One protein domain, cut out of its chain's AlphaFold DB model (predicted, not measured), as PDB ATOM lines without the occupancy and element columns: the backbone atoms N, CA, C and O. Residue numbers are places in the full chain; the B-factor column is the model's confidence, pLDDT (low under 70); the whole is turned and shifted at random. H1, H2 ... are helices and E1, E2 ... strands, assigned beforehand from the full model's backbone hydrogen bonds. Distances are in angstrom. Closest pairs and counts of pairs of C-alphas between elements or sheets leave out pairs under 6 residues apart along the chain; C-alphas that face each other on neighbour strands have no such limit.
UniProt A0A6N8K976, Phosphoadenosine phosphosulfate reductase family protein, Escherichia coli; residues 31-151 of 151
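This is residues 31 to 151 of the 151 residues of the protein "Phosphoadenosine phosphosulfate reductase family protein" of Escherichia coli (UniProt A0A6N8K976). A small three-stranded parallel sheet, E1, E2 and E3, has two helices, H1 and H2, side by side over one face, and past one end of its strands a two-stranded hairpin, E4 and E5, lengthens the whole. A long stretch with no named element, residues 113 to 142, leads from that hairpin to a short last helix, H3, which packs on E4. The printed part has 121 residues with three named helices and five named strands, in the order E1 H1 E2 H2 E3 E4 E5 H3, a mixed class of helices and strands. It is compact, with a radius of gyration of the C-alphas of 15.2 A, yet elongated, spanning 52 by 31 by 24 A.

Begin with the largest sheet: find C-alpha 31 at (193.190, 304.012, 237.490), where E1, residues 31 to 33, begins. In the same sheet look for E2, residues 58 to 63, 16.8 A long, and E3, residues 87 to 93, 15.4 A long. H1 runs from C-alpha 38 at (184.461, 289.824, 231.488) to residue 53, 22.9 A; H2, residues 70 to 82, is 18.1 A long. After E3 along the chain come E4, residues 97 to 100, 10.5 A long, and E5, residues 109 to 112, 10.2 A long. H3, residues 143 to 150, ends at C-alpha 150 at (187.099, 312.149, 236.508).

The sheet's order is E1, E2, E3, with E2 the inner strand. E1 and E2 are parallel at 29 degrees, with N 32 and O 59 at 2.9 A; E2 and E3 are parallel at 12 degrees, with N 88 and O 58 at 2.8 A. Here are two layers, helices on one face of a sheet: H1 and H2 are on the same face, at heights over the sheet of 9.5 A and 10.7 A. On the local plane they stand at 11 and 14 degrees to E2, along the strands. E1, H1, E2 and E2, H2, E3 are strand-helix-strand units, two parallel neighbour strands with a helix between, each with a right-handed crossover. The closest C-alphas of E1 and H1 are those of Val 32 and Leu 44, 6.6 A; those of H2 and E3 are Arg 80 and Phe 90, 6.9 A. H1 and H2 are near each other. E4 and E5 form an antiparallel hairpin at 147 degrees, with N 99 and O 110 at 2.9 A. H3 touches E4, closest at the C-alphas of Leu 97 and Phe 143, 5.8 A, and only grazes the three-stranded sheet. In H1, H2 and H3 every O i to N i+4 pair is within hydrogen-bond range.

The C-alphas farthest apart are those of Gln 54 and Tyr 106, 52.1 A. The printed part has no cut, and the link E5 to H3, 30 residues, is long. Mean pLDDT of the printed part is 96.8; no printed residue is under 70.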
ATOM      1  N   CYS A  31     194.560 304.384 237.161       98.31
ATOM      2  CA  CYS A  31     193.190 304.012 237.490       98.31
ATOM      3  C   CYS A  31     192.632 303.050 236.440       98.31
ATOM      4  O   CYS A  31     192.666 303.339 235.245       98.31
ATOM      5  N   VAL A  32     192.096 301.914 236.882       98.44
ATOM      6  CA  VAL A  32     191.429 300.942 236.010       98.44
ATOM      7  C   VAL A  32     189.935 301.245 235.981       98.44
ATOM      8  O   VAL A  32     189.270 301.182 237.014       98.44
ATOM      9  N   SER A  33     189.395 301.543 234.799       97.56
ATOM     10  CA  SER A  33     187.944 301.596 234.598       97.56
ATOM     11  C   SER A  33     187.385 300.174 234.562       97.56
ATOM     12  O   SER A  33     187.734 299.368 233.695       97.56
ATOM     13  N   PHE A  34     186.555 299.847 235.545       98.25
ATOM     14  CA  PHE A  34     186.032 298.513 235.786       98.25
ATOM     15  C   PHE A  34     184.506 298.524 235.700       98.25
ATOM     16  O   PHE A  34     183.843 299.334 236.334       98.25
ATOM     17  N   SER A  35     183.937 297.613 234.907       96.44
ATOM     18  CA  SER A  35     182.488 297.554 234.647       96.44
ATOM     19  C   SER A  35     181.792 296.338 235.261       96.44
ATOM     20  O   SER A  35     180.584 296.184 235.103       96.44
ATOM     21  N   GLY A  36     182.538 295.426 235.894       97.06
ATOM     22  CA  GLY A  36     182.012 294.124 236.323       97.06
ATOM     23  C   GLY A  36     181.863 293.093 235.196       97.06
ATOM     24  O   GLY A  36     181.522 291.945 235.463       97.06
ATOM     25  N   GLY A  37     182.129 293.471 233.941       97.25
ATOM     26  CA  GLY A  37     182.092 292.575 232.783       97.25
ATOM     27  C   GLY A  37     183.360 291.731 232.622       97.25
ATOM     28  O   GLY A  37     184.373 291.965 233.282       97.25
ATOM     29  N   LYS A  38     183.336 290.756 231.702       97.44
ATOM     30  CA  LYS A  38     184.461 289.824 231.488       97.44
ATOM     31  C   LYS A  38     185.778 290.524 231.119       97.44
ATOM     32  O   LYS A  38     186.815 290.192 231.680       97.44
ATOM     33  N   ASP A  39     185.743 291.503 230.214       97.88
ATOM     34  CA  ASP A  39     186.961 292.121 229.672       97.88
ATOM     35  C   ASP A  39     187.614 293.030 230.713       97.88
ATOM     36  O   ASP A  39     188.812 292.933 230.969       97.88
ATOM     37  N   SER A  40     186.807 293.851 231.390       98.25
ATOM     38  CA  SER A  40     187.280 294.716 232.472       98.25
ATOM     39  C   SER A  40     187.712 293.916 233.707       98.25
ATOM     40  O   SER A  40     188.631 294.327 234.409       98.25
ATOM     41  N   THR A  41     187.128 292.735 233.937       98.56
ATOM     42  CA  THR A  41     187.592 291.781 234.957       98.56
ATOM     43  C   THR A  41     188.993 291.264 234.643       98.56
ATOM     44  O   THR A  41     189.865 291.321 235.507       98.56
ATOM     45  N   VAL A  42     189.246 290.804 233.413       98.44
ATOM     46  CA  VAL A  42     190.593 290.368 232.995       98.44
ATOM     47  C   VAL A  42     191.591 291.525 233.095       98.44
ATOM     48  O   VAL A  42     192.681 291.345 233.633       98.44
ATOM     49  N   MET A  43     191.200 292.727 232.663       98.56
ATOM     50  CA  MET A  43     192.024 293.934 232.771       98.56
ATOM     51  C   MET A  43     192.412 294.248 234.224       98.56
ATOM     52  O   MET A  43     193.581 294.529 234.503       98.56
ATOM     53  N   LEU A  44     191.459 294.161 235.161       98.75
ATOM     54  CA  LEU A  44     191.718 294.366 236.585       98.75
ATOM     55  C   LEU A  44     192.632 293.271 237.146       98.75
ATOM     56  O   LEU A  44     193.599 293.594 237.830       98.75
ATOM     57  N   HIS A  45     192.390 291.998 236.814       98.69
ATOM     58  CA  HIS A  45     193.237 290.883 237.248       98.69
ATOM     59  C   HIS A  45     194.701 291.057 236.818       98.69
ATOM     60  O   HIS A  45     195.595 290.875 237.644       98.69
ATOM     61  N   LEU A  46     194.948 291.401 235.549       98.75
ATOM     62  CA  LEU A  46     196.302 291.575 235.015       98.75
ATOM     63  C   LEU A  46     196.983 292.818 235.604       98.75
ATOM     64  O   LEU A  46     198.120 292.737 236.065       98.75
ATOM     65  N   THR A  47     196.273 293.950 235.668       98.81
ATOM     66  CA  THR A  47     196.832 295.195 236.224       98.81
ATOM     67  C   THR A  47     197.150 295.059 237.707       98.81
ATOM     68  O   THR A  47     198.222 295.466 238.143       98.81
ATOM     69  N   ALA A  48     196.257 294.447 238.487       98.62
ATOM     70  CA  ALA A  48     196.463 294.240 239.915       98.62
ATOM     71  C   ALA A  48     197.643 293.296 240.197       98.62
ATOM     72  O   ALA A  48     198.402 293.527 241.136       98.62
ATOM     73  N   GLN A  49     197.836 292.257 239.375       98.44
ATOM     74  CA  GLN A  49     199.008 291.381 239.477       98.44
ATOM     75  C   GLN A  49     200.309 292.128 239.170       98.44
ATOM     76  O   GLN A  49     201.247 292.043 239.959       98.44
ATOM     77  N   ALA A  50     200.355 292.899 238.082       98.50
ATOM     78  CA  ALA A  50     201.530 293.696 237.737       98.50
ATOM     79  C   ALA A  50     201.849 294.748 238.815       98.50
ATOM     80  O   ALA A  50     202.999 294.877 239.235       98.50
ATOM     81  N   ALA A  51     200.828 295.436 239.336       98.38
ATOM     82  CA  ALA A  51     200.978 296.383 240.438       98.38
ATOM     83  C   ALA A  51     201.550 295.706 241.692       98.38
ATOM     84  O   ALA A  51     202.499 296.221 242.283       98.38
ATOM     85  N   ARG A  52     201.051 294.507 242.040       98.00
ATOM     86  CA  ARG A  52     201.577 293.702 243.151       98.00
ATOM     87  C   ARG A  52     203.061 293.386 242.976       98.00
ATOM     88  O   ARG A  52     203.828 293.565 243.915       98.00
ATOM     89  N   LEU A  53     203.461 292.937 241.786       97.69
ATOM     90  CA  LEU A  53     204.849 292.569 241.483       97.69
ATOM     91  C   LEU A  53     205.807 293.764 241.558       97.69
ATOM     92  O   LEU A  53     206.948 293.607 241.976       97.69
ATOM     93  N   GLN A  54     205.339 294.957 241.190       96.50
ATOM     94  CA  GLN A  54     206.133 296.185 241.244       96.50
ATOM     95  C   GLN A  54     206.057 296.913 242.596       96.50
ATOM     96  O   GLN A  54     206.666 297.970 242.750       96.50
ATOM     97  N   GLY A  55     205.274 296.407 243.556       96.88
ATOM     98  CA  GLY A  55     205.016 297.101 244.821       96.88
ATOM     99  C   GLY A  55     204.277 298.435 244.649       96.88
ATOM    100  O   GLY A  55     204.412 299.321 245.491       96.88
ATOM    101  N   LYS A  56     203.514 298.598 243.561       97.38
ATOM    102  CA  LYS A  56     202.731 299.803 243.261       97.38
ATOM    103  C   LYS A  56     201.279 299.637 243.697       97.38
ATOM    104  O   LYS A  56     200.762 298.527 243.817       97.38
ATOM    105  N   LYS A  57     200.610 300.770 243.901       98.19
ATOM    106  CA  LYS A  57     199.167 300.832 244.125       98.19
ATOM    107  C   LYS A  57     198.459 301.366 242.885       98.19
ATOM    108  O   LYS A  57     199.020 302.172 242.148       98.19
ATOM    109  N   ILE A  58     197.228 300.916 242.674       98.62
ATOM    110  CA  ILE A  58     196.342 301.402 241.609       98.62
ATOM    111  C   ILE A  58     195.022 301.886 242.200       98.62
ATOM    112  O   ILE A  58     194.653 301.521 243.313       98.62
ATOM    113  N   SER A  59     194.282 302.678 241.440       98.62
ATOM    114  CA  SER A  59     192.878 302.972 241.716       98.62
ATOM    115  C   SER A  59     191.963 302.170 240.796       98.62
ATOM    116  O   SER A  59     192.374 301.709 239.729       98.62
ATOM    117  N   VAL A  60     190.706 302.011 241.196       98.75
ATOM    118  CA  VAL A  60     189.661 301.391 240.374       98.75
ATOM    119  C   VAL A  60     188.447 302.301 240.356       98.75
ATOM    120  O   VAL A  60     188.019 302.754 241.412       98.75
ATOM    121  N   LEU A  61     187.882 302.543 239.175       98.69
ATOM    122  CA  LEU A  61     186.611 303.240 239.007       98.69
ATOM    123  C   LEU A  61     185.528 302.232 238.632       98.69
ATOM    124  O   LEU A  61     185.643 301.568 237.605       98.69
ATOM    125  N   PHE A  62     184.471 302.156 239.438       98.50
ATOM    126  CA  PHE A  62     183.259 301.397 239.151       98.50
ATOM    127  C   PHE A  62     182.045 302.321 239.258       98.50
ATOM    128  O   PHE A  62     181.773 302.872 240.325       98.50
ATOM    129  N   ILE A  63     181.319 302.488 238.149       98.00
ATOM    130  CA  ILE A  63     180.045 303.214 238.129       98.00
ATOM    131  C   ILE A  63     178.923 302.225 238.410       98.00
ATOM    132  O   ILE A  63     178.663 301.318 237.614       98.00
ATOM    133  N   ASP A  64     178.275 302.417 239.550       97.75
ATOM    134  CA  ASP A  64     177.139 301.636 239.989       97.75
ATOM    135  C   ASP A  64     175.853 302.253 239.417       97.75
ATOM    136  O   ASP A  64     175.445 303.350 239.797       97.75
ATOM    137  N   TRP A  65     175.190 301.523 238.523       96.81
ATOM    138  CA  TRP A  65     173.972 301.982 237.854       96.81
ATOM    139  C   TRP A  65     172.682 301.701 238.628       96.81
ATOM    140  O   TRP A  65     171.623 301.822 238.038       96.81
ATOM    141  N   GLU A  66     172.717 301.331 239.910       96.62
ATOM    142  CA  GLU A  66     171.525 300.993 240.707       96.62
ATOM    143  C   GLU A  66     170.866 299.676 240.225       96.62
ATOM    144  O   GLU A  66     171.061 298.625 240.848       96.62
ATOM    145  N   ALA A  67     170.251 299.659 239.042       94.31
ATOM    146  CA  ALA A  67     169.593 298.513 238.408       94.31
ATOM    147  C   ALA A  67     170.552 297.574 237.633       94.31
ATOM    148  O   ALA A  67     170.352 297.269 236.456       94.31
ATOM    149  N   GLN A  68     171.610 297.082 238.286       94.31
ATOM    150  CA  GLN A  68     172.499 296.042 237.737       94.31
ATOM    151  C   GLN A  68     172.170 294.665 238.318       94.31
ATOM    152  O   GLN A  68     171.707 294.552 239.452       94.31
ATOM    153  N   PHE A  69     172.462 293.599 237.565       95.94
ATOM    154  CA  PHE A  69     172.278 292.232 238.052       95.94
ATOM    155  C   PHE A  69     173.031 291.999 239.367       95.94
ATOM    156  O   PHE A  69     174.221 292.308 239.478       95.94
ATOM    157  N   SER A  70     172.368 291.365 240.336       96.12
ATOM    158  CA  SER A  70     172.952 291.080 241.652       96.12
ATOM    159  C   SER A  70     174.238 290.252 241.565       96.12
ATOM    160  O   SER A  70     175.138 290.429 242.383       96.12
ATOM    161  N   CYS A  71     174.371 289.382 240.555       97.25
ATOM    162  CA  CYS A  71     175.602 288.627 240.312       97.25
ATOM    163  C   CYS A  71     176.777 289.525 239.892       97.25
ATOM    164  O   CYS A  71     177.901 289.279 240.325       97.25
ATOM    165  N   THR A  72     176.528 290.589 239.122       97.31
ATOM    166  CA  THR A  72     177.546 291.588 238.768       97.31
ATOM    167  C   THR A  72     177.989 292.353 240.008       97.31
ATOM    168  O   THR A  72     179.185 292.489 240.238       97.31
ATOM    169  N   ILE A  73     177.049 292.785 240.854       97.94
ATOM    170  CA  ILE A  73     177.373 293.495 242.102       97.94
ATOM    171  C   ILE A  73     178.182 292.608 243.055       97.94
ATOM    172  O   ILE A  73     179.218 293.038 243.560       97.94
ATOM    173  N   ALA A  74     177.780 291.347 243.231       98.06
ATOM    174  CA  ALA A  74     178.528 290.384 244.037       98.06
ATOM    175  C   ALA A  74     179.945 290.134 243.487       98.06
ATOM    176  O   ALA A  74     180.901 290.007 244.254       98.06
ATOM    177  N   HIS A  75     180.099 290.092 242.161       98.44
ATOM    178  CA  HIS A  75     181.401 289.965 241.509       98.44
ATOM    179  C   HIS A  75     182.285 291.200 241.729       98.44
ATOM    180  O   HIS A  75     183.453 291.055 242.092       98.44
ATOM    181  N   CYS A  76     181.735 292.407 241.588       98.25
ATOM    182  CA  CYS A  76     182.457 293.649 241.859       98.25
ATOM    183  C   CYS A  76     182.941 293.724 243.313       98.25
ATOM    184  O   CYS A  76     184.106 294.041 243.549       98.25
ATOM    185  N   GLU A  77     182.093 293.364 244.280       97.88
ATOM    186  CA  GLU A  77     182.478 293.300 245.695       97.88
ATOM    187  C   GLU A  77     183.573 292.267 245.957       97.88
ATOM    188  O   GLU A  77     184.552 292.548 246.654       97.88
ATOM    189  N   LYS A  78     183.462 291.082 245.343       98.44
ATOM    190  CA  LYS A  78     184.501 290.054 245.435       98.44
ATOM    191  C   LYS A  78     185.845 290.574 244.928       98.44
ATOM    192  O   LYS A  78     186.853 290.346 245.590       98.44
ATOM    193  N   LEU A  79     185.884 291.261 243.782       98.50
ATOM    194  CA  LEU A  79     187.133 291.807 243.241       98.50
ATOM    195  C   LEU A  79     187.671 292.980 244.061       98.50
ATOM    196  O   LEU A  79     188.885 293.067 244.245       98.50
ATOM    197  N   ARG A  80     186.797 293.834 244.605       98.44
ATOM    198  CA  ARG A  80     187.192 294.898 245.535       98.44
ATOM    199  C   ARG A  80     187.897 294.324 246.763       98.44
ATOM    200  O   ARG A  80     188.962 294.808 247.131       98.44
ATOM    201  N   ALA A  81     187.331 293.281 247.372       98.25
ATOM    202  CA  ALA A  81     187.930 292.615 248.527       98.25
ATOM    203  C   ALA A  81     189.221 291.864 248.161       98.25
ATOM    204  O   ALA A  81     190.222 291.981 248.864       98.25
ATOM    205  N   LEU A  82     189.218 291.129 247.043       98.50
ATOM    206  CA  LEU A  82     190.361 290.338 246.574       98.50
ATOM    207  C   LEU A  82     191.611 291.187 246.306       98.50
ATOM    208  O   LEU A  82     192.722 290.694 246.479       98.50
ATOM    209  N   TYR A  83     191.426 292.433 245.866       98.50
ATOM    210  CA  TYR A  83     192.512 293.334 245.482       98.50
ATOM    211  C   TYR A  83     192.722 294.507 246.439       98.50
ATOM    212  O   TYR A  83     193.444 295.444 246.104       98.50
ATOM    213  N   ALA A  84     192.155 294.452 247.647       97.88
ATOM    214  CA  ALA A  84     192.349 295.481 248.671       97.88
ATOM    215  C   ALA A  84     193.829 295.660 249.076       97.88
ATOM    216  O   ALA A  84     194.225 296.714 249.567       97.88
ATOM    217  N   ASP A  85     194.670 294.650 248.842       98.00
ATOM    218  CA  ASP A  85     196.109 294.708 249.083       98.00
ATOM    219  C   ASP A  85     196.868 295.588 248.076       98.00
ATOM    220  O   ASP A  85     197.972 296.029 248.385       98.00
ATOM    221  N   VAL A  86     196.302 295.882 246.902       98.25
ATOM    222  CA  VAL A  86     196.957 296.662 245.827       98.25
ATOM    223  C   VAL A  86     196.134 297.843 245.322       98.25
ATOM    224  O   VAL A  86     196.693 298.764 244.727       98.25
ATOM    225  N   VAL A  87     194.829 297.859 245.578       98.44
ATOM    226  CA  VAL A  87     193.965 298.992 245.255       98.44
ATOM    227  C   VAL A  87     194.032 300.010 246.391       98.44
ATOM    228  O   VAL A  87     193.634 299.718 247.513       98.44
ATOM    229  N   GLU A  88     194.540 301.206 246.102       97.75
ATOM    230  CA  GLU A  88     194.561 302.334 247.040       97.75
ATOM    231  C   GLU A  88     193.160 302.910 247.237       97.75
ATOM    232  O   GLU A  88     192.717 303.092 248.366       97.75
ATOM    233  N   THR A  89     192.452 303.183 246.138       98.06
ATOM    234  CA  THR A  89     191.071 303.670 246.178       98.06
ATOM    235  C   THR A  89     190.223 302.912 245.170       98.06
ATOM    236  O   THR A  89     190.517 302.888 243.973       98.06
ATOM    237  N   PHE A  90     189.150 302.296 245.658       98.50
ATOM    238  CA  PHE A  90     188.113 301.708 244.821       98.50
ATOM    239  C   PHE A  90     186.928 302.675 244.796       98.50
ATOM    240  O   PHE A  90     186.085 302.659 245.691       98.50
ATOM    241  N   TYR A  91     186.890 303.547 243.792       98.56
ATOM    242  CA  TYR A  91     185.810 304.502 243.572       98.56
ATOM    243  C   TYR A  91     184.548 303.751 243.141       98.56
ATOM    244  O   TYR A  91     184.297 303.559 241.953       98.56
ATOM    245  N   TRP A  92     183.768 303.303 244.123       98.62
ATOM    246  CA  TRP A  92     182.428 302.769 243.911       98.62
ATOM    247  C   TRP A  92     181.447 303.937 243.865       98.62
ATOM    248  O   TRP A  92     181.033 304.445 244.905       98.62
ATOM    249  N   VAL A  93     181.115 304.409 242.668       98.44
ATOM    250  CA  VAL A  93     180.298 305.611 242.481       98.44
ATOM    251  C   VAL A  93     178.831 305.226 242.386       98.44
ATOM    252  O   VAL A  93     178.418 304.636 241.393       98.44
ATOM    253  N   ALA A  94     178.055 305.596 243.403       97.94
ATOM    254  CA  ALA A  94     176.604 305.442 243.468       97.94
ATOM    255  C   ALA A  94     175.944 306.827 243.595       97.94
ATOM    256  O   ALA A  94     175.180 307.104 244.518       97.94
ATOM    257  N   LEU A  95     176.333 307.727 242.689       98.00
ATOM    258  CA  LEU A  95     175.776 309.072 242.563       98.00
ATOM    259  C   LEU A  95     174.675 309.089 241.498       98.00
ATOM    260  O   LEU A  95     174.744 308.295 240.557       98.00
ATOM    261  N   PRO A  96     173.723 310.036 241.577       97.81
ATOM    262  CA  PRO A  96     172.762 310.235 240.508       97.81
ATOM    263  C   PRO A  96     173.446 310.598 239.185       97.81
ATOM    264  O   PRO A  96     174.051 311.671 239.076       97.81
ATOM    265  N   LEU A  97     173.361 309.720 238.186       97.81
ATOM    266  CA  LEU A  97     173.935 309.924 236.851       97.81
ATOM    267  C   LEU A  97     172.900 309.633 235.771       97.81
ATOM    268  O   LEU A  97     172.182 308.636 235.831       97.81
ATOM    269  N   THR A  98     172.848 310.507 234.769       97.31
ATOM    270  CA  THR A  98     171.854 310.431 233.694       97.31
ATOM    271  C   THR A  98     172.427 309.728 232.464       97.31
ATOM    272  O   THR A  98     173.561 309.984 232.053       97.31
ATOM    273  N   THR A  99     171.622 308.871 231.841       95.25
ATOM    274  CA  THR A  99     171.899 308.239 230.545       95.25
ATOM    275  C   THR A  99     170.650 308.234 229.663       95.25
ATOM    276  O   THR A  99     169.549 308.582 230.100       95.25
ATOM    277  N   GLN A 100     170.814 307.867 228.394       94.25
ATOM    278  CA  GLN A 100     169.701 307.729 227.463       94.25
ATOM    279  C   GLN A 100     168.834 306.518 227.822       94.25
ATOM    280  O   GLN A 100     169.331 305.438 228.136       94.25
ATOM    281  N   ASN A 101     167.521 306.692 227.723       92.81
ATOM    282  CA  ASN A 101     166.538 305.636 227.897       92.81
ATOM    283  C   ASN A 101     165.899 305.301 226.546       92.81
ATOM    284  O   ASN A 101     165.168 306.105 225.971       92.81
ATOM    285  N   ALA A 102     166.149 304.087 226.058       91.62
ATOM    286  CA  ALA A 102     165.623 303.606 224.781       91.62
ATOM    287  C   ALA A 102     164.229 302.955 224.885       91.62
ATOM    288  O   ALA A 102     163.685 302.514 223.876       91.62
ATOM    289  N   LEU A 103     163.645 302.864 226.086       92.19
ATOM    290  CA  LEU A 103     162.389 302.138 226.315       92.19
ATOM    291  C   LEU A 103     161.137 302.979 226.041       92.19
ATOM    292  O   LEU A 103     160.040 302.435 225.935       92.19
ATOM    293  N   THR A 104     161.265 304.304 225.959       90.94
ATOM    294  CA  THR A 104     160.123 305.204 225.760       90.94
ATOM    295  C   THR A 104     160.550 306.547 225.183       90.94
ATOM    296  O   THR A 104     161.583 307.099 225.546       90.94
ATOM    297  N   GLN A 105     159.706 307.113 224.320       91.25
ATOM    298  CA  GLN A 105     159.889 308.473 223.805       91.25
ATOM    299  C   GLN A 105     159.423 309.546 224.801       91.25
ATOM    300  O   GLN A 105     159.829 310.698 224.694       91.25
ATOM    301  N   TYR A 106     158.595 309.180 225.787       93.62
ATOM    302  CA  TYR A 106     158.060 310.118 226.781       93.62
ATOM    303  C   TYR A 106     159.055 310.428 227.904       93.62
ATOM    304  O   TYR A 106     159.013 311.503 228.492       93.62
ATOM    305  N   LYS A 107     159.945 309.476 228.207       91.56
ATOM    306  CA  LYS A 107     161.039 309.628 229.175       91.56
ATOM    307  C   LYS A 107     162.347 309.190 228.513       91.56
ATOM    308  O   LYS A 107     162.817 308.091 228.794       91.56
ATOM    309  N   PRO A 108     162.917 310.016 227.617       92.94
ATOM    310  CA  PRO A 108     164.073 309.646 226.794       92.94
ATOM    311  C   PRO A 108     165.386 309.548 227.586       92.94
ATOM    312  O   PRO A 108     166.426 309.204 227.028       92.94
ATOM    313  N   GLN A 109     165.355 309.864 228.880       95.06
ATOM    314  CA  GLN A 109     166.477 309.754 229.798       95.06
ATOM    315  C   GLN A 109     166.067 308.959 231.033       95.06
ATOM    316  O   GLN A 109     164.891 308.917 231.405       95.06
ATOM    317  N   TRP A 110     167.058 308.333 231.651       95.25
ATOM    318  CA  TRP A 110     166.939 307.664 232.935       95.25
ATOM    319  C   TRP A 110     168.128 308.052 233.810       95.25
ATOM    320  O   TRP A 110     169.242 308.220 233.309       95.25
ATOM    321  N   GLN A 111     167.874 308.205 235.105       96.38
ATOM    322  CA  GLN A 111     168.876 308.536 236.102       96.38
ATOM    323  C   GLN A 111     168.959 307.401 237.123       96.38
ATOM    324  O   GLN A 111     167.962 307.069 237.765       96.38
ATOM    325  N   CYS A 112     170.138 306.792 237.269       96.69
ATOM    326  CA  CYS A 112     170.369 305.869 238.380       96.69
ATOM    327  C   CYS A 112     170.423 306.653 239.695       96.69
ATOM    328  O   CYS A 112     170.748 307.835 239.677       96.69
ATOM    329  N   TRP A 113     170.112 306.013 240.826       97.44
ATOM    330  CA  TRP A 113     170.171 306.638 242.159       97.44
ATOM    331  C   TRP A 113     169.404 307.971 242.286       97.44
ATOM    332  O   TRP A 113     169.766 308.814 243.106       97.44
ATOM    333  N   GLU A 114     168.350 308.186 241.488       96.44
ATOM    334  CA  GLU A 114     167.558 309.423 241.503       96.44
ATOM    335  C   GLU A 114     166.961 309.673 242.906       96.44
ATOM    336  O   GLU A 114     166.265 308.799 243.437       96.44
ATOM    337  N   PRO A 115     167.219 310.834 243.542       94.69
ATOM    338  CA  PRO A 115     166.684 311.130 244.866       94.69
ATOM    339  C   PRO A 115     165.152 311.134 244.886       94.69
ATOM    340  O   PRO A 115     164.512 311.824 244.098       94.69
ATOM    341  N   GLY A 116     164.560 310.399 245.830       94.62
ATOM    342  CA  GLY A 116     163.103 310.300 245.977       94.62
ATOM    343  C   GLY A 116     162.431 309.269 245.065       94.62
ATOM    344  O   GLY A 116     161.220 309.092 245.170       94.62
ATOM    345  N   ALA A 117     163.189 308.576 244.210       94.56
ATOM    346  CA  ALA A 117     162.704 307.411 243.481       94.56
ATOM    347  C   ALA A 117     162.788 306.133 244.335       94.56
ATOM    348  O   ALA A 117     163.608 306.026 245.249       94.56
ATOM    349  N   ASP A 118     161.968 305.137 243.995       96.06
ATOM    350  CA  ASP A 118     162.067 303.796 244.570       96.06
ATOM    351  C   ASP A 118     163.224 303.032 243.909       96.06
ATOM    352  O   ASP A 118     163.148 302.651 242.739       96.06
ATOM    353  N   TRP A 119     164.305 302.809 244.655       96.50
ATOM    354  CA  TRP A 119     165.457 302.032 244.186       96.50
ATOM    355  C   TRP A 119     165.237 300.530 244.398       96.50
ATOM    356  O   TRP A 119     164.711 300.095 245.423       96.50
ATOM    357  N   VAL A 120     165.706 299.711 243.457       96.12
ATOM    358  CA  VAL A 120     165.648 298.244 243.515       96.12
ATOM    359  C   VAL A 120     166.635 297.648 244.518       96.12
ATOM    360  O   VAL A 120     166.524 296.473 244.871       96.12
ATOM    361  N   ARG A 121     167.606 298.439 244.993       96.62
ATOM    362  CA  ARG A 121     168.517 298.085 246.091       96.62
ATOM    363  C   ARG A 121     169.146 299.317 246.734       96.62
ATOM    364  O   ARG A 121     169.025 300.428 246.238       96.62
ATOM    365  N   GLN A 122     169.875 299.091 247.822       96.56
ATOM    366  CA  GLN A 122     170.695 300.112 248.469       96.56
ATOM    367  C   GLN A 122     172.155 300.027 247.993       96.56
ATOM    368  O   GLN A 122     172.632 298.926 247.678       96.56
ATOM    369  N   PRO A 123     172.879 301.158 247.927       96.88
ATOM    370  CA  PRO A 123     174.311 301.137 247.673       96.88
ATOM    371  C   PRO A 123     175.045 300.565 248.899       96.88
ATOM    372  O   PRO A 123     174.542 300.666 250.024       96.88
ATOM    373  N   PRO A 124     176.227 299.949 248.733       96.38
ATOM    374  CA  PRO A 124     176.996 299.480 249.877       96.38
ATOM    375  C   PRO A 124     177.508 300.662 250.730       96.38
ATOM    376  O   PRO A 124     177.704 301.755 250.198       96.38
ATOM    377  N   PRO A 125     177.797 300.473 252.035       96.06
ATOM    378  CA  PRO A 125     178.148 301.574 252.945       96.06
ATOM    379  C   PRO A 125     179.401 302.379 252.568       96.06
ATOM    380  O   PRO A 125     179.551 303.520 252.993       96.06
ATOM    381  N   TRP A 126     180.318 301.783 251.802       94.38
ATOM    382  CA  TRP A 126     181.549 302.421 251.316       94.38
ATOM    383  C   TRP A 126     181.389 303.101 249.952       94.38
ATOM    384  O   TRP A 126     182.360 303.655 249.438       94.38
ATOM    385  N   ALA A 127     180.208 303.029 249.331       98.12
ATOM    386  CA  ALA A 127     179.965 303.706 248.070       98.12
ATOM    387  C   ALA A 127     179.978 305.226 248.243       98.12
ATOM    388  O   ALA A 127     179.529 305.783 249.246       98.12
ATOM    389  N   ILE A 128     180.448 305.906 247.208       98.50
ATOM    390  CA  ILE A 128     180.384 307.352 247.090       98.50
ATOM    391  C   ILE A 128     178.955 307.713 246.690       98.50
ATOM    392  O   ILE A 128     178.570 307.551 245.533       98.50
ATOM    393  N   THR A 129     178.185 308.184 247.665       97.88
ATOM    394  CA  THR A 129     176.777 308.593 247.508       97.88
ATOM    395  C   THR A 129     176.564 310.087 247.755       97.88
ATOM    396  O   THR A 129     175.517 310.630 247.413       97.88
ATOM    397  N   HIS A 130     177.548 310.780 248.337       96.44
ATOM    398  CA  HIS A 130     177.433 312.195 248.674       96.44
ATOM    399  C   HIS A 130     177.817 313.089 247.475       96.44
ATOM    400  O   HIS A 130     178.968 313.024 247.033       96.44
ATOM    401  N   PRO A 131     176.928 313.985 246.993       94.50
ATOM    402  CA  PRO A 131     177.192 314.858 245.840       94.50
ATOM    403  C   PRO A 131     178.462 315.710 245.958       94.50
ATOM    404  O   PRO A 131     179.112 316.001 244.963       94.50
ATOM    405  N   GLY A 132     178.842 316.093 247.178       96.44
ATOM    406  CA  GLY A 132     180.048 316.888 247.437       96.44
ATOM    407  C   GLY A 132     181.372 316.113 247.433       96.44
ATOM    408  O   GLY A 132     182.396 316.720 247.724       96.44
ATOM    409  N   TYR A 133     181.380 314.799 247.169       97.62
ATOM    410  CA  TYR A 133     182.624 314.012 247.170       97.62
ATOM    411  C   TYR A 133     183.573 314.428 246.037       97.62
ATOM    412  O   TYR A 133     184.774 314.573 246.248       97.62
ATOM    413  N   PHE A 134     183.031 314.647 244.835       97.75
ATOM    414  CA  PHE A 134     183.790 315.149 243.693       97.75
ATOM    415  C   PHE A 134     183.467 316.624 243.484       97.75
ATOM    416  O   PHE A 134     182.315 316.979 243.253       97.75
ATOM    417  N   SER A 135     184.482 317.487 243.497       97.50
ATOM    418  CA  SER A 135     184.295 318.935 243.316       97.50
ATOM    419  C   SER A 135     183.718 319.316 241.948       97.50
ATOM    420  O   SER A 135     183.167 320.402 241.802       97.50
ATOM    421  N   PHE A 136     183.864 318.445 240.946       97.62
ATOM    422  CA  PHE A 136     183.318 318.636 239.603       97.62
ATOM    423  C   PHE A 136     181.892 318.093 239.441       97.62
ATOM    424  O   PHE A 136     181.263 318.358 238.416       97.62
ATOM    425  N   TYR A 137     181.389 317.296 240.392       98.19
ATOM    426  CA  TYR A 137     180.094 316.645 240.236       98.19
ATOM    427  C   TYR A 137     178.964 317.674 240.260       98.19
ATOM    428  O   TYR A 137     178.902 318.546 241.128       98.19
ATOM    429  N   GLN A 138     178.046 317.536 239.309       96.56
ATOM    430  CA  GLN A 138     176.802 318.292 239.262       96.56
ATOM    431  C   GLN A 138     175.628 317.311 239.337       96.56
ATOM    432  O   GLN A 138     175.682 316.267 238.676       96.56
ATOM    433  N   PRO A 139     174.569 317.617 240.115       93.38
ATOM    434  CA  PRO A 139     173.413 316.738 240.244       93.38
ATOM    435  C   PRO A 139     172.859 316.305 238.886       93.38
ATOM    436  O   PRO A 139     172.506 317.139 238.053       93.38
ATOM    437  N   GLY A 140     172.805 314.992 238.665       91.81
ATOM    438  CA  GLY A 140     172.247 314.411 237.447       91.81
ATOM    439  C   GLY A 140     173.069 314.617 236.176       91.81
ATOM    440  O   GLY A 140     172.524 314.439 235.082       91.81
ATOM    441  N   MET A 141     174.355 314.973 236.282       97.31
ATOM    442  CA  MET A 141     175.239 315.066 235.118       97.31
ATOM    443  C   MET A 141     175.257 313.757 234.315       97.31
ATOM    444  O   MET A 141     175.024 312.669 234.853       97.31
ATOM    445  N   SER A 142     175.532 313.857 233.012       97.25
ATOM    446  CA  SER A 142     175.604 312.661 232.176       97.25
ATOM    447  C   SER A 142     176.797 311.793 232.566       97.25
ATOM    448  O   SER A 142     177.827 312.298 233.025       97.25
ATOM    449  N   PHE A 143     176.683 310.488 232.344       94.69
ATOM    450  CA  PHE A 143     177.797 309.563 232.542       94.69
ATOM    451  C   PHE A 143     179.044 309.955 231.735       94.69
ATOM    452  O   PHE A 143     180.151 309.925 232.268       94.69
ATOM    453  N   GLU A 144     178.881 310.388 230.485       95.50
ATOM    454  CA  GLU A 144     179.987 310.833 229.630       95.50
ATOM    455  C   GLU A 144     180.690 312.050 230.233       95.50
ATOM    456  O   GLU A 144     181.919 312.102 230.284       95.50
ATOM    457  N   SER A 145     179.907 313.001 230.751       97.12
ATOM    458  CA  SER A 145     180.442 314.174 231.440       97.12
ATOM    459  C   SER A 145     181.179 313.763 232.714       97.12
ATOM    460  O   SER A 145     182.257 314.286 232.979       97.12
ATOM    461  N   PHE A 146     180.639 312.813 233.486       97.75
ATOM    462  CA  PHE A 146     181.267 312.329 234.715       97.75
ATOM    463  C   PHE A 146     182.629 311.691 234.426       97.75
ATOM    464  O   PHE A 146     183.631 312.090 235.014       97.75
ATOM    465  N   VAL A 147     182.683 310.742 233.486       95.56
ATOM    466  CA  VAL A 147     183.929 310.046 233.125       95.56
ATOM    467  C   VAL A 147     184.961 311.022 232.562       95.56
ATOM    468  O   VAL A 147     186.138 310.906 232.891       95.56
ATOM    469  N   SER A 148     184.530 312.010 231.770       96.25
ATOM    470  CA  SER A 148     185.429 313.027 231.218       96.25
ATOM    471  C   SER A 148     186.034 313.959 232.270       96.25
ATOM    472  O   SER A 148     187.137 314.434 232.043       96.25
ATOM    473  N   HIS A 149     185.327 314.271 233.362       97.12
ATOM    474  CA  HIS A 149     185.857 315.129 234.435       97.12
ATOM    475  C   HIS A 149     186.616 314.340 235.508       97.12
ATOM    476  O   HIS A 149     187.387 314.922 236.266       97.12
ATOM    477  N   PHE A 150     186.370 313.031 235.604       96.31
ATOM    478  CA  PHE A 150     187.099 312.149 236.508       96.31
ATOM    479  C   PHE A 150     188.532 311.865 236.025       96.31
ATOM    480  O   PHE A 150     189.422 311.706 236.861       96.31
ATOM    481  N   ALA A 151     188.729 311.745 234.705       86.56
ATOM    482  CA  ALA A 151     190.016 311.448 234.065       86.56
ATOM    483  C   ALA A 151     190.938 312.675 233.993       86.56
ATOM    484  O   ALA A 151     192.159 312.478 234.198       86.56
TER     485      ALA A 151